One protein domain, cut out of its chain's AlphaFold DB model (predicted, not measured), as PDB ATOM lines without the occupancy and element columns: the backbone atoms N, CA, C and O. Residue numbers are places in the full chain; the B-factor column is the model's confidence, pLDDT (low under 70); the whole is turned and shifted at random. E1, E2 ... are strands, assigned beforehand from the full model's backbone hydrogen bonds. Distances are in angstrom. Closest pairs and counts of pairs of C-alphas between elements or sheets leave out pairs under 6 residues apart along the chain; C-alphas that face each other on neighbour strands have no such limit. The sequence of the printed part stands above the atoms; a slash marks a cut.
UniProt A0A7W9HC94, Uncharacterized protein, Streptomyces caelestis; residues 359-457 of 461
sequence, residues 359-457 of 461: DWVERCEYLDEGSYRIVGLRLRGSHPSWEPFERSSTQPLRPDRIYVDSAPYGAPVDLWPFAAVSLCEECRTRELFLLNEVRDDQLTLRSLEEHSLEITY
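What this domain is: This is residues 359 to 457 of the 461 residues of an uncharacterized protein of Streptomyces caelestis (UniProt A0A7W9HC94). Two small antiparallel sheets make two lobes, one after the other along the longest axis: a strongly twisted sheet of E1 to E4, then a sheet of E5 to E8 curled like part of a barrel. They come nearest at E4 and E5, which a long link joins. The 99 printed residues hold eight named strands, E1 to E8 in chain order, and no named helix; the class is all strand. The sheet orders are E3 E2 E1 E4 and E5 E6 E7 E8. The whole is compact, with a radius of gyration of the C-alphas of 14.5 A and spans of 41 by 31 by 23 A.

How they stand to each other: Start with E1, residues 359 to 368, which bends by 77 degrees at residue 362. It forms a hairpin with E2, residues 371 to 378, at 162 degrees; look for N 365 and O 373, 2.8 A apart. E3, residues 387 to 393, continues this meander, each strand the antiparallel neighbour of the one before, at 161 degrees to E2, with N 374 and O 391 at 2.8 A. E4, residues 401 to 404, is antiparallel to E1, with N 361 and O 401 at 2.9 A, and closes a Greek key, the meander's first strand neighbouring the fourth. E5, residues 419 to 423, has its Ala 420 C-alpha 6.4 A from that of Arg 401, the closest pair with E4. E5 opens a second meander: E6, residues 430 to 439, stands at 126 degrees to it, with N 433 and O 420 at 2.8 A. E7, residues 442 to 446, is next, with N 444 and O 437 at 2.8 A, then E8, residues 452 to 456, with N 445 and O 453 at 2.8 A.

Where its parts are: Find C-alpha 359 at (7.877, -48.643, 108.949); E1 runs 22.4 A from there. E2 spans 20.7 A, E3 18.6 A and E6 24.6 A. E8 ends at C-alpha 456, (20.163, -34.328, 120.788).

The domain as a whole: The C-alphas farthest apart, those of Glu 369 and Glu 450, are 43.0 A apart. The printed part has no cut; the long link is residues 405 to 418, where 413 to 414 pair antiparallel with 403 to 404 of E4. Look for pLDDT under 70 at residues 407 to 410.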
ATOM      1  N   ASP A 359       9.083 -48.760 108.149       95.75
ATOM      2  CA  ASP A 359       7.877 -48.643 108.949       95.75
ATOM      3  C   ASP A 359       8.128 -47.694 110.115       95.75
ATOM      4  O   ASP A 359       8.950 -47.953 110.995       95.75
ATOM      5  N   TRP A 360       7.416 -46.571 110.112       97.38
ATOM      6  CA  TRP A 360       7.371 -45.678 111.257       97.38
ATOM      7  C   TRP A 360       6.346 -46.200 112.259       97.38
ATOM      8  O   TRP A 360       5.169 -46.345 111.926       97.38
ATOM      9  N   VAL A 361       6.799 -46.501 113.472       97.38
ATOM     10  CA  VAL A 361       5.963 -47.065 114.533       97.38
ATOM     11  C   VAL A 361       5.313 -45.932 115.312       97.38
ATOM     12  O   VAL A 361       5.984 -45.225 116.057       97.38
ATOM     13  N   GLU A 362       3.997 -45.790 115.173       96.75
ATOM     14  CA  GLU A 362       3.211 -44.832 115.955       96.75
ATOM     15  C   GLU A 362       2.969 -45.369 117.369       96.75
ATOM     16  O   GLU A 362       3.048 -44.639 118.353       96.75
ATOM     17  N   ARG A 363       2.682 -46.671 117.481       96.75
ATOM     18  CA  ARG A 363       2.454 -47.332 118.766       96.75
ATOM     19  C   ARG A 363       2.827 -48.807 118.730       96.75
ATOM     20  O   ARG A 363       2.664 -49.492 117.720       96.75
ATOM     21  N   CYS A 364       3.297 -49.284 119.875       96.38
ATOM     22  CA  CYS A 364       3.561 -50.687 120.154       96.38
ATOM     23  C   CYS A 364       2.753 -51.076 121.390       96.38
ATOM     24  O   CYS A 364       3.030 -50.619 122.497       96.38
ATOM     25  N   GLU A 365       1.734 -51.898 121.189       96.19
ATOM     26  CA  GLU A 365       0.800 -52.316 122.225       96.19
ATOM     27  C   GLU A 365       1.176 -53.716 122.710       96.19
ATOM     28  O   GLU A 365       1.358 -54.632 121.907       96.19
ATOM     29  N   TYR A 366       1.301 -53.888 124.023       95.19
ATOM     30  CA  TYR A 366       1.485 -55.204 124.630       95.19
ATOM     31  C   TYR A 366       0.166 -55.981 124.585       95.19
ATOM     32  O   TYR A 366      -0.859 -55.459 125.029       95.19
ATOM     33  N   LEU A 367       0.193 -57.209 124.059       93.44
ATOM     34  CA  LEU A 367      -0.968 -58.099 124.038       93.44
ATOM     35  C   LEU A 367      -0.855 -59.159 125.142       93.44
ATOM     36  O   LEU A 367      -1.698 -59.207 126.035       93.44
ATOM     37  N   ASP A 368       0.203 -59.970 125.096       91.94
ATOM     38  CA  ASP A 368       0.506 -61.046 126.045       91.94
ATOM     39  C   ASP A 368       2.021 -61.352 126.069       91.94
ATOM     40  O   ASP A 368       2.824 -60.609 125.494       91.94
ATOM     41  N   GLU A 369       2.433 -62.405 126.787       87.75
ATOM     42  CA  GLU A 369       3.846 -62.769 126.949       87.75
ATOM     43  C   GLU A 369       4.530 -63.034 125.598       87.75
ATOM     44  O   GLU A 369       4.407 -64.101 125.000       87.75
ATOM     45  N   GLY A 370       5.316 -62.056 125.145       85.12
ATOM     46  CA  GLY A 370       6.065 -62.149 123.893       85.12
ATOM     47  C   GLY A 370       5.245 -61.830 122.644       85.12
ATOM     48  O   GLY A 370       5.709 -62.132 121.547       85.12
ATOM     49  N   SER A 371       4.071 -61.205 122.783       92.25
ATOM     50  CA  SER A 371       3.254 -60.744 121.659       92.25
ATOM     51  C   SER A 371       2.935 -59.259 121.766       92.25
ATOM     52  O   SER A 371       2.407 -58.761 122.767       92.25
ATOM     53  N   TYR A 372       3.230 -58.547 120.687       94.44
ATOM     54  CA  TYR A 372       3.002 -57.119 120.554       94.44
ATOM     55  C   TYR A 372       2.230 -56.835 119.276       94.44
ATOM     56  O   TYR A 372       2.463 -57.453 118.235       94.44
ATOM     57  N   ARG A 373       1.350 -55.842 119.333       95.88
ATOM     58  CA  ARG A 373       0.734 -55.249 118.152       95.88
ATOM     59  C   ARG A 373       1.454 -53.956 117.798       95.88
ATOM     60  O   ARG A 373       1.505 -53.025 118.597       95.88
ATOM     61  N   ILE A 374       1.969 -53.891 116.577       96.06
ATOM     62  CA  ILE A 374       2.624 -52.713 116.019       96.06
ATOM     63  C   ILE A 374       1.650 -52.027 115.070       96.06
ATOM     64  O   ILE A 374       1.177 -52.649 114.117       96.06
ATOM     65  N   VAL A 375       1.381 -50.749 115.320       97.38
ATOM     66  CA  VAL A 375       0.581 -49.895 114.435       97.38
ATOM     67  C   VAL A 375       1.422 -48.700 114.017       97.38
ATOM     68  O   VAL A 375       2.135 -48.106 114.832       97.38
ATOM     69  N   GLY A 376       1.353 -48.348 112.739       97.19
ATOM     70  CA  GLY A 376       2.183 -47.285 112.201       97.19
ATOM     71  C   GLY A 376       1.900 -46.959 110.747       97.19
ATOM     72  O   GLY A 376       0.847 -47.300 110.209       97.19
ATOM     73  N   LEU A 377       2.864 -46.286 110.122       96.81
ATOM     74  CA  LEU A 377       2.810 -45.853 108.730       96.81
ATOM     75  C   LEU A 377       3.984 -46.431 107.942       96.81
ATOM     76  O   LEU A 377       5.133 -46.360 108.381       96.81
ATOM     77  N   ARG A 378       3.706 -46.949 106.747       95.56
ATOM     78  CA  ARG A 378       4.723 -47.447 105.823       95.56
ATOM     79  C   ARG A 378       5.223 -46.323 104.925       95.56
ATOM     80  O   ARG A 378       4.503 -45.846 104.050       95.56
ATOM     81  N   LEU A 379       6.483 -45.937 105.103       95.88
ATOM     82  CA  LEU A 379       7.150 -44.824 104.420       95.88
ATOM     83  C   LEU A 379       7.549 -45.189 102.981       95.88
ATOM     84  O   LEU A 379       8.723 -45.134 102.608       95.88
ATOM     85  N   ARG A 380       6.575 -45.594 102.167       93.06
ATOM     86  CA  ARG A 380       6.751 -46.071 100.794       93.06
ATOM     87  C   ARG A 380       5.999 -45.186  99.810       93.06
ATOM     88  O   ARG A 380       4.939 -44.649 100.120       93.06
ATOM     89  N   GLY A 381       6.543 -45.092  98.601       94.31
ATOM     90  CA  GLY A 381       5.909 -44.374  97.506       94.31
ATOM     91  C   GLY A 381       6.042 -42.855  97.631       94.31
ATOM     92  O   GLY A 381       6.489 -42.304  98.640       94.31
ATOM     93  N   SER A 382       5.693 -42.155  96.557       94.31
ATOM     94  CA  SER A 382       5.901 -40.705  96.452       94.31
ATOM     95  C   SER A 382       4.896 -39.852  97.226       94.31
ATOM     96  O   SER A 382       5.110 -38.649  97.367       94.31
ATOM     97  N   HIS A 383       3.791 -40.432  97.698       90.38
ATOM     98  CA  HIS A 383       2.739 -39.682  98.372       90.38
ATOM     99  C   HIS A 383       3.109 -39.404  99.846       90.38
ATOM    100  O   HIS A 383       3.605 -40.311 100.514       90.38
ATOM    101  N   PRO A 384       2.883 -38.181 100.370       84.06
ATOM    102  CA  PRO A 384       3.214 -37.838 101.758       84.06
ATOM    103  C   PRO A 384       2.242 -38.447 102.783       84.06
ATOM    104  O   PRO A 384       2.616 -38.674 103.930       84.06
ATOM    105  N   SER A 385       1.001 -38.751 102.388       89.44
ATOM    106  CA  SER A 385       0.101 -39.575 103.207       89.44
ATOM    107  C   SER A 385       0.462 -41.042 103.018       89.44
ATOM    108  O   SER A 385       0.014 -41.667 102.057       89.44
ATOM    109  N   TRP A 386       1.313 -41.541 103.906       94.25
ATOM    110  CA  TRP A 386       1.768 -42.926 103.933       94.25
ATOM    111  C   TRP A 386       0.665 -43.904 104.341       94.25
ATOM    112  O   TRP A 386      -0.268 -43.547 105.064       94.25
ATOM    113  N   GLU A 387       0.788 -45.148 103.884       92.25
ATOM    114  CA  GLU A 387      -0.197 -46.198 104.144       92.25
ATOM    115  C   GLU A 387      -0.126 -46.666 105.605       92.25
ATOM    116  O   GLU A 387       0.969 -46.965 106.093       92.25
ATOM    117  N   PRO A 388      -1.262 -46.761 106.316       96.31
ATOM    118  CA  PRO A 388      -1.286 -47.351 107.643       96.31
ATOM    119  C   PRO A 388      -1.060 -48.860 107.572       96.31
ATOM    120  O   PRO A 388      -1.496 -49.528 106.635       96.31
ATOM    121  N   PHE A 389      -0.426 -49.410 108.603       94.81
ATOM    122  CA  PHE A 389      -0.312 -50.852 108.783       94.81
ATOM    123  C   PHE A 389      -0.595 -51.253 110.232       94.81
ATOM    124  O   PHE A 389      -0.400 -50.474 111.168       94.81
ATOM    125  N   GLU A 390      -0.997 -52.510 110.400       95.56
ATOM    126  CA  GLU A 390      -1.096 -53.205 111.680       95.56
ATOM    127  C   GLU A 390      -0.455 -54.588 111.510       95.56
ATOM    128  O   GLU A 390      -0.766 -55.300 110.552       95.56
ATOM    129  N   ARG A 391       0.477 -54.957 112.395       92.75
ATOM    130  CA  ARG A 391       1.088 -56.296 112.399       92.75
ATOM    131  C   ARG A 391       1.404 -56.789 113.803       92.75
ATOM    132  O   ARG A 391       1.649 -55.993 114.709       92.75
ATOM    133  N   SER A 392       1.466 -58.106 113.959       91.25
ATOM    134  CA  SER A 392       2.006 -58.742 115.161       91.25
ATOM    135  C   SER A 392       3.537 -58.741 115.142       91.25
ATOM    136  O   SER A 392       4.155 -58.833 114.081       91.25
ATOM    137  N   SER A 393       4.146 -58.657 116.320       89.62
ATOM    138  CA  SER A 393       5.588 -58.751 116.542       89.62
ATOM    139  C   SER A 393       5.863 -59.578 117.793       89.62
ATOM    140  O   SER A 393       5.114 -59.497 118.766       89.62
ATOM    141  N   THR A 394       6.957 -60.336 117.792       89.31
ATOM    142  CA  THR A 394       7.438 -61.061 118.979       89.31
ATOM    143  C   THR A 394       8.349 -60.212 119.868       89.31
ATOM    144  O   THR A 394       8.757 -60.635 120.947       89.31
ATOM    145  N   GLN A 395       8.691 -59.004 119.415       88.25
ATOM    146  CA  GLN A 395       9.574 -58.072 120.110       88.25
ATOM    147  C   GLN A 395       8.919 -56.689 120.211       88.25
ATOM    148  O   GLN A 395       8.280 -56.246 119.246       88.25
ATOM    149  N   PRO A 396       9.086 -55.979 121.343       92.50
ATOM    150  CA  PRO A 396       8.589 -54.619 121.471       92.50
ATOM    151  C   PRO A 396       9.408 -53.676 120.588       92.50
ATOM    152  O   PRO A 396      10.640 -53.725 120.585       92.50
ATOM    153  N   LEU A 397       8.727 -52.768 119.891       94.19
ATOM    154  CA  LEU A 397       9.361 -51.686 119.140       94.19
ATOM    155  C   LEU A 397       9.090 -50.357 119.844       94.19
ATOM    156  O   LEU A 397       7.971 -50.081 120.269       94.19
ATOM    157  N   ARG A 398      10.115 -49.514 119.971       95.25
ATOM    158  CA  ARG A 398       9.947 -48.160 120.509       95.25
ATOM    159  C   ARG A 398       9.104 -47.319 119.537       95.25
ATOM    160  O   ARG A 398       9.474 -47.279 118.358       95.25
ATOM    161  N   PRO A 399       8.030 -46.660 120.013       96.19
ATOM    162  CA  PRO A 399       7.291 -45.666 119.241       96.19
ATOM    163  C   PRO A 399       8.173 -44.511 118.760       96.19
ATOM    164  O   PRO A 399       9.276 -44.306 119.272       96.19
ATOM    165  N   ASP A 400       7.672 -43.774 117.773       95.44
ATOM    166  CA  ASP A 400       8.322 -42.625 117.136       95.44
ATOM    167  C   ASP A 400       9.665 -42.953 116.457       95.44
ATOM    168  O   ASP A 400      10.492 -42.075 116.205       95.44
ATOM    169  N   ARG A 401       9.880 -44.227 116.108       96.44
ATOM    170  CA  ARG A 401      11.074 -44.705 115.396       96.44
ATOM    171  C   ARG A 401      10.726 -45.335 114.060       96.44
ATOM    172  O   ARG A 401       9.611 -45.806 113.847       96.44
ATOM    173  N   ILE A 402      11.708 -45.332 113.164       97.56
ATOM    174  CA  ILE A 402      11.612 -45.963 111.850       97.56
ATOM    175  C   ILE A 402      12.399 -47.264 111.900       97.56
ATOM    176  O   ILE A 402      13.593 -47.247 112.204       97.56
ATOM    177  N   TYR A 403      11.740 -48.364 111.558       95.94
ATOM    178  CA  TYR A 403      12.358 -49.676 111.470       95.94
ATOM    179  C   TYR A 403      12.392 -50.153 110.030       95.94
ATOM    180  O   TYR A 403      11.454 -49.933 109.262       95.94
ATOM    181  N   VAL A 404      13.482 -50.826 109.688       93.94
ATOM    182  CA  VAL A 404      13.650 -51.510 108.412       93.94
ATOM    183  C   VAL A 404      13.695 -53.004 108.658       93.94
ATOM    184  O   VAL A 404      14.517 -53.474 109.444       93.94
ATOM    185  N   ASP A 405      12.827 -53.758 107.995       84.38
ATOM    186  CA  ASP A 405      12.821 -55.213 108.145       84.38
ATOM    187  C   ASP A 405      14.164 -55.811 107.687       84.38
ATOM    188  O   ASP A 405      14.630 -55.570 106.569       84.38
ATOM    189  N   SER A 406      14.783 -56.613 108.558       70.25
ATOM    190  CA  SER A 406      15.908 -57.479 108.204       70.25
ATOM    191  C   SER A 406      15.347 -58.874 107.912       70.25
ATOM    192  O   SER A 406      14.855 -59.579 108.791       70.25
ATOM    193  N   ALA A 407      15.313 -59.252 106.635       60.06
ATOM    194  CA  ALA A 407      14.738 -60.525 106.199       60.06
ATOM    195  C   ALA A 407      15.391 -61.744 106.897       60.06
ATOM    196  O   ALA A 407      16.559 -61.682 107.281       60.06
ATOM    197  N   PRO A 408      14.731 -62.915 106.954       51.81
ATOM    198  CA  PRO A 408      13.341 -63.196 107.323       51.81
ATOM    199  C   PRO A 408      13.167 -63.509 108.831       51.81
ATOM    200  O   PRO A 408      12.055 -63.781 109.273       51.81
ATOM    201  N   TYR A 409      14.246 -63.481 109.623       54.88
ATOM    202  CA  TYR A 409      14.245 -63.831 111.058       54.88
ATOM    203  C   TYR A 409      15.082 -62.873 111.922       54.88
ATOM    204  O   TYR A 409      15.358 -63.161 113.087       54.88
ATOM    205  N   GLY A 410      15.532 -61.751 111.353       67.50
ATOM    206  CA  GLY A 410      16.314 -60.753 112.070       67.50
ATOM    207  C   GLY A 410      15.434 -59.762 112.834       67.50
ATOM    208  O   GLY A 410      14.285 -59.508 112.477       67.50
ATOM    209  N   ALA A 411      15.986 -59.176 113.900       80.88
ATOM    210  CA  ALA A 411      15.353 -58.034 114.549       80.88
ATOM    211  C   ALA A 411      15.320 -56.841 113.568       80.88
ATOM    212  O   ALA A 411      16.337 -56.578 112.907       80.88
ATOM    213  N   PRO A 412      14.203 -56.099 113.468       89.94
ATOM    214  CA  PRO A 412      14.130 -54.919 112.617       89.94
ATOM    215  C   PRO A 412      15.254 -53.923 112.931       89.94
ATOM    216  O   PRO A 412      15.633 -53.712 114.085       89.94
ATOM    217  N   VAL A 413      15.804 -53.307 111.891       93.12
ATOM    218  CA  VAL A 413      16.883 -52.326 111.999       93.12
ATOM    219  C   VAL A 413      16.285 -50.966 112.339       93.12
ATOM    220  O   VAL A 413      15.646 -50.338 111.501       93.12
ATOM    221  N   ASP A 414      16.503 -50.513 113.570       95.12
ATOM    222  CA  ASP A 414      16.148 -49.167 114.024       95.12
ATOM    223  C   ASP A 414      17.062 -48.120 113.369       95.12
ATOM    224  O   ASP A 414      18.286 -48.187 113.504       95.12
ATOM    225  N   LEU A 415      16.475 -47.160 112.649       96.88
ATOM    226  CA  LEU A 415      17.212 -46.091 111.970       96.88
ATOM    227  C   LEU A 415      17.516 -44.885 112.864       96.88
ATOM    228  O   LEU A 415      18.190 -43.955 112.417       96.88
ATOM    229  N   TRP A 416      17.035 -44.861 114.108       95.25
ATOM    230  CA  TRP A 416      17.387 -43.811 115.055       95.25
ATOM    231  C   TRP A 416      18.897 -43.834 115.364       95.25
ATOM    232  O   TRP A 416      19.450 -44.901 115.634       95.25
ATOM    233  N   PRO A 417      19.594 -42.680 115.390       95.06
ATOM    234  CA  PRO A 417      19.098 -41.301 115.281       95.06
ATOM    235  C   PRO A 417      19.200 -40.703 113.860       95.06
ATOM    236  O   PRO A 417      19.114 -39.493 113.685       95.06
ATOM    237  N   PHE A 418      19.467 -41.509 112.834       97.38
ATOM    238  CA  PHE A 418      19.799 -41.016 111.490       97.38
ATOM    239  C   PHE A 418      18.587 -40.793 110.588       97.38
ATOM    240  O   PHE A 418      18.719 -40.159 109.539       97.38
ATOM    241  N   ALA A 419      17.419 -41.286 110.987       97.81
ATOM    242  CA  ALA A 419      16.145 -40.994 110.352       97.81
ATOM    243  C   ALA A 419      15.044 -40.829 111.406       97.81
ATOM    244  O   ALA A 419      15.012 -41.559 112.396       97.81
ATOM    245  N   ALA A 420      14.135 -39.887 111.172       97.25
ATOM    246  CA  ALA A 420      12.984 -39.634 112.028       97.25
ATOM    247  C   ALA A 420      11.790 -39.155 111.196       97.25
ATOM    248  O   ALA A 420      11.962 -38.511 110.160       97.25
ATOM    249  N   VAL A 421      10.578 -39.440 111.667       96.69
ATOM    250  CA  VAL A 421       9.361 -38.782 111.184       96.69
ATOM    251  C   VAL A 421       8.915 -37.805 112.257       96.69
ATOM    252  O   VAL A 421       8.829 -38.174 113.424       96.69
ATOM    253  N   SER A 422       8.637 -36.567 111.865       95.12
ATOM    254  CA  SER A 422       8.127 -35.546 112.780       95.12
ATOM    255  C   SER A 422       7.126 -34.638 112.078       95.12
ATOM    256  O   SER A 422       7.104 -34.551 110.848       95.12
ATOM    257  N   LEU A 423       6.276 -33.967 112.857       93.94
ATOM    258  CA  LEU A 423       5.418 -32.902 112.354       93.94
ATOM    259  C   LEU A 423       6.282 -31.662 112.103       93.94
ATOM    260  O   LEU A 423       6.822 -31.085 113.042       93.94
ATOM    261  N   CYS A 424       6.399 -31.245 110.845       91.69
ATOM    262  CA  CYS A 424       7.102 -30.019 110.492       91.69
ATOM    263  C   CYS A 424       6.387 -28.798 111.098       91.69
ATOM    264  O   CYS A 424       5.169 -28.650 110.960       91.69
ATOM    265  N   GLU A 425       7.132 -27.913 111.761       89.69
ATOM    266  CA  GLU A 425       6.575 -26.702 112.379       89.69
ATOM    267  C   GLU A 425       6.124 -25.668 111.339       89.69
ATOM    268  O   GLU A 425       5.128 -24.971 111.554       89.69
ATOM    269  N   GLU A 426       6.822 -25.621 110.200       88.88
ATOM    270  CA  GLU A 426       6.564 -24.695 109.095       88.88
ATOM    271  C   GLU A 426       5.340 -25.135 108.281       88.88
ATOM    272  O   GLU A 426       4.385 -24.375 108.114       88.88
ATOM    273  N   CYS A 427       5.322 -26.392 107.829       88.31
ATOM    274  CA  CYS A 427       4.282 -26.909 106.935       88.31
ATOM    275  C   CYS A 427       3.129 -27.623 107.641       88.31
ATOM    276  O   CYS A 427       2.164 -28.013 106.980       88.31
ATOM    277  N   ARG A 428       3.220 -27.848 108.960       89.50
ATOM    278  CA  ARG A 428       2.216 -28.582 109.761       89.50
ATOM    279  C   ARG A 428       1.851 -29.949 109.173       89.50
ATOM    280  O   ARG A 428       0.747 -30.449 109.371       89.50
ATOM    281  N   THR A 429       2.798 -30.552 108.465       89.94
ATOM    282  CA  THR A 429       2.664 -31.846 107.796       89.94
ATOM    283  C   THR A 429       3.744 -32.776 108.325       89.94
ATOM    284  O   THR A 429       4.831 -32.329 108.690       89.94
ATOM    285  N   ARG A 430       3.436 -34.070 108.440       92.81
ATOM    286  CA  ARG A 430       4.435 -35.063 108.842       92.81
ATOM    287  C   ARG A 430       5.429 -35.261 107.705       92.81
ATOM    288  O   ARG A 430       5.023 -35.494 106.571       92.81
ATOM    289  N   GLU A 431       6.711 -35.193 108.024       95.62
ATOM    290  CA  GLU A 431       7.797 -35.308 107.055       95.62
ATOM    291  C   GLU A 431       8.822 -36.348 107.510       95.62
ATOM    292  O   GLU A 431       9.016 -36.578 108.705       95.62
ATOM    293  N   LEU A 432       9.482 -36.981 106.536       97.00
ATOM    294  CA  LEU A 432      10.628 -37.853 106.765       97.00
ATOM    295  C   LEU A 432      11.901 -37.005 106.765       97.00
ATOM    296  O   LEU A 432      12.284 -36.449 105.734       97.00
ATOM    297  N   PHE A 433      12.579 -36.965 107.904       97.62
ATOM    298  CA  PHE A 433      13.852 -36.293 108.098       97.62
ATOM    299  C   PHE A 433      14.975 -37.328 108.117       97.62
ATOM    300  O   PHE A 433      14.906 -38.321 108.837       97.62
ATOM    301  N   LEU A 434      16.027 -37.095 107.336       98.19
ATOM    302  CA  LEU A 434      17.231 -37.933 107.321       98.19
ATOM    303  C   LEU A 434      18.426 -37.104 107.796       98.19
ATOM    304  O   LEU A 434      18.439 -35.892 107.583       98.19
ATOM    305  N   LEU A 435      19.448 -37.724 108.383       97.94
ATOM    306  CA  LEU A 435      20.641 -37.018 108.863       97.94
ATOM    307  C   LEU A 435      21.207 -36.092 107.779       97.94
ATOM    308  O   LEU A 435      21.300 -36.472 106.609       97.94
ATOM    309  N   ASN A 436      21.560 -34.872 108.175       97.81
ATOM    310  CA  ASN A 436      22.231 -33.910 107.318       97.81
ATOM    311  C   ASN A 436      23.502 -33.379 107.982       97.81
ATOM    312  O   ASN A 436      24.577 -33.515 107.418       97.81
ATOM    313  N   GLU A 437      23.418 -32.804 109.174       97.31
ATOM    314  CA  GLU A 437      24.559 -32.152 109.820       97.31
ATOM    315  C   GLU A 437      24.772 -32.677 111.239       97.31
ATOM    316  O   GLU A 437      23.829 -33.105 111.901       97.31
ATOM    317  N   VAL A 438      26.026 -32.667 111.698       96.12
ATOM    318  CA  VAL A 438      26.385 -33.015 113.079       96.12
ATOM    319  C   VAL A 438      27.292 -31.941 113.660       96.12
ATOM    320  O   VAL A 438      28.378 -31.687 113.125       96.12
ATOM    321  N   ARG A 439      26.870 -31.359 114.784       91.75
ATOM    322  CA  ARG A 439      27.644 -30.411 115.592       91.75
ATOM    323  C   ARG A 439      27.669 -30.901 117.033       91.75
ATOM    324  O   ARG A 439      26.643 -30.926 117.695       91.75
ATOM    325  N   ASP A 440      28.846 -31.311 117.493       85.12
ATOM    326  CA  ASP A 440      29.052 -31.903 118.819       85.12
ATOM    327  C   ASP A 440      28.128 -33.114 119.073       85.12
ATOM    328  O   ASP A 440      28.323 -34.168 118.450       85.12
ATOM    329  N   ASP A 441      27.135 -32.957 119.950       84.19
ATOM    330  CA  ASP A 441      26.106 -33.956 120.274       84.19
ATOM    331  C   ASP A 441      24.718 -33.581 119.718       84.19
ATOM    332  O   ASP A 441      23.725 -34.236 120.019       84.19
ATOM    333  N   GLN A 442      24.627 -32.551 118.874       92.94
ATOM    334  CA  GLN A 442      23.415 -32.217 118.132       92.94
ATOM    335  C   GLN A 442      23.484 -32.717 116.689       92.94
ATOM    336  O   GLN A 442      24.466 -32.514 115.965       92.94
ATOM    337  N   LEU A 443      22.409 -33.376 116.270       96.06
ATOM    338  CA  LEU A 443      22.188 -33.832 114.906       96.06
ATOM    339  C   LEU A 443      21.094 -32.961 114.298       96.06
ATOM    340  O   LEU A 443      19.998 -32.854 114.844       96.06
ATOM    341  N   THR A 444      21.373 -32.389 113.135       97.19
ATOM    342  CA  THR A 444      20.365 -31.731 112.309       97.19
ATOM    343  C   THR A 444      19.965 -32.697 111.207       97.19
ATOM    344  O   THR A 444      20.766 -33.042 110.330       97.19
ATOM    345  N   LEU A 445      18.722 -33.155 111.245       97.62
ATOM    346  CA  LEU A 445      18.117 -33.936 110.180       97.62
ATOM    347  C   LEU A 445      17.392 -32.978 109.237       97.62
ATOM    348  O   LEU A 445      16.961 -31.899 109.636       97.62
ATOM    349  N   ARG A 446      17.270 -33.365 107.970       97.06
ATOM    350  CA  ARG A 446      16.638 -32.542 106.942       97.06
ATOM    351  C   ARG A 446      15.664 -33.346 106.098       97.06
ATOM    352  O   ARG A 446      16.016 -34.454 105.677       97.06
ATOM    353  N   SER A 447      14.486 -32.787 105.850       96.00
ATOM    354  CA  SER A 447      13.467 -33.383 104.988       96.00
ATOM    355  C   SER A 447      13.740 -33.140 103.499       96.00
ATOM    356  O   SER A 447      14.735 -32.523 103.119       96.00
ATOM    357  N   LEU A 448      12.868 -33.663 102.633       93.75
ATOM    358  CA  LEU A 448      12.912 -33.419 101.185       93.75
ATOM    359  C   LEU A 448      12.515 -31.997 100.771       93.75
ATOM    360  O   LEU A 448      12.784 -31.616  99.628       93.75
ATOM    361  N   GLU A 449      11.837 -31.268 101.654       91.88
ATOM    362  CA  GLU A 449      11.434 -29.869 101.463       91.88
ATOM    363  C   GLU A 449      12.437 -28.905 102.124       91.88
ATOM    364  O   GLU A 449      12.171 -27.721 102.270       91.88
ATOM    365  N   GLU A 450      13.619 -29.410 102.503       93.06
ATOM    366  CA  GLU A 450      14.710 -28.675 103.158       93.06
ATOM    367  C   GLU A 450      14.413 -28.156 104.581       93.06
ATOM    368  O   GLU A 450      15.266 -27.488 105.173       93.06
ATOM    369  N   HIS A 451      13.289 -28.543 105.195       95.31
ATOM    370  CA  HIS A 451      13.022 -28.262 106.611       95.31
ATOM    371  C   HIS A 451      13.974 -29.036 107.517       95.31
ATOM    372  O   HIS A 451      14.343 -30.183 107.237       95.31
ATOM    373  N   SER A 452      14.363 -28.409 108.625       95.75
ATOM    374  CA  SER A 452      15.341 -28.963 109.560       95.75
ATOM    375  C   SER A 452      14.683 -29.421 110.860       95.75
ATOM    376  O   SER A 452      13.768 -28.781 111.364       95.75
ATOM    377  N   LEU A 453      15.179 -30.530 111.402       95.50
ATOM    378  CA  LEU A 453      14.805 -31.074 112.703       95.50
ATOM    379  C   LEU A 453      16.079 -31.272 113.521       95.50
ATOM    380  O   LEU A 453      16.971 -32.008 113.101       95.50
ATOM    381  N   GLU A 454      16.166 -30.630 114.681       95.00
ATOM    382  CA  GLU A 454      17.283 -30.818 115.607       95.00
ATOM    383  C   GLU A 454      16.958 -31.919 116.615       95.00
ATOM    384  O   GLU A 454      15.900 -31.916 117.242       95.00
ATOM    385  N   ILE A 455      17.884 -32.861 116.783       93.12
ATOM    386  CA  ILE A 455      17.809 -33.891 117.817       93.12
ATOM    387  C   ILE A 455      19.115 -33.926 118.609       93.12
ATOM    388  O   ILE A 455      20.211 -33.799 118.057       93.12
ATOM    389  N   THR A 456      19.003 -34.140 119.915       88.31
ATOM    390  CA  THR A 456      20.163 -34.328 120.788       88.31
ATOM    391  C   THR A 456      20.535 -35.807 120.821       88.31
ATOM    392  O   THR A 456      19.746 -36.652 121.242       88.31
ATOM    393  N   TYR A 457      21.750 -36.126 120.385       78.00
ATOM    394  CA  TYR A 457      22.341 -37.454 120.469       78.00
ATOM    395  C   TYR A 457      23.177 -37.572 121.745       78.00
ATOM    396  O   TYR A 457      24.367 -37.269 121.758       78.00
TER     397      TYR A 457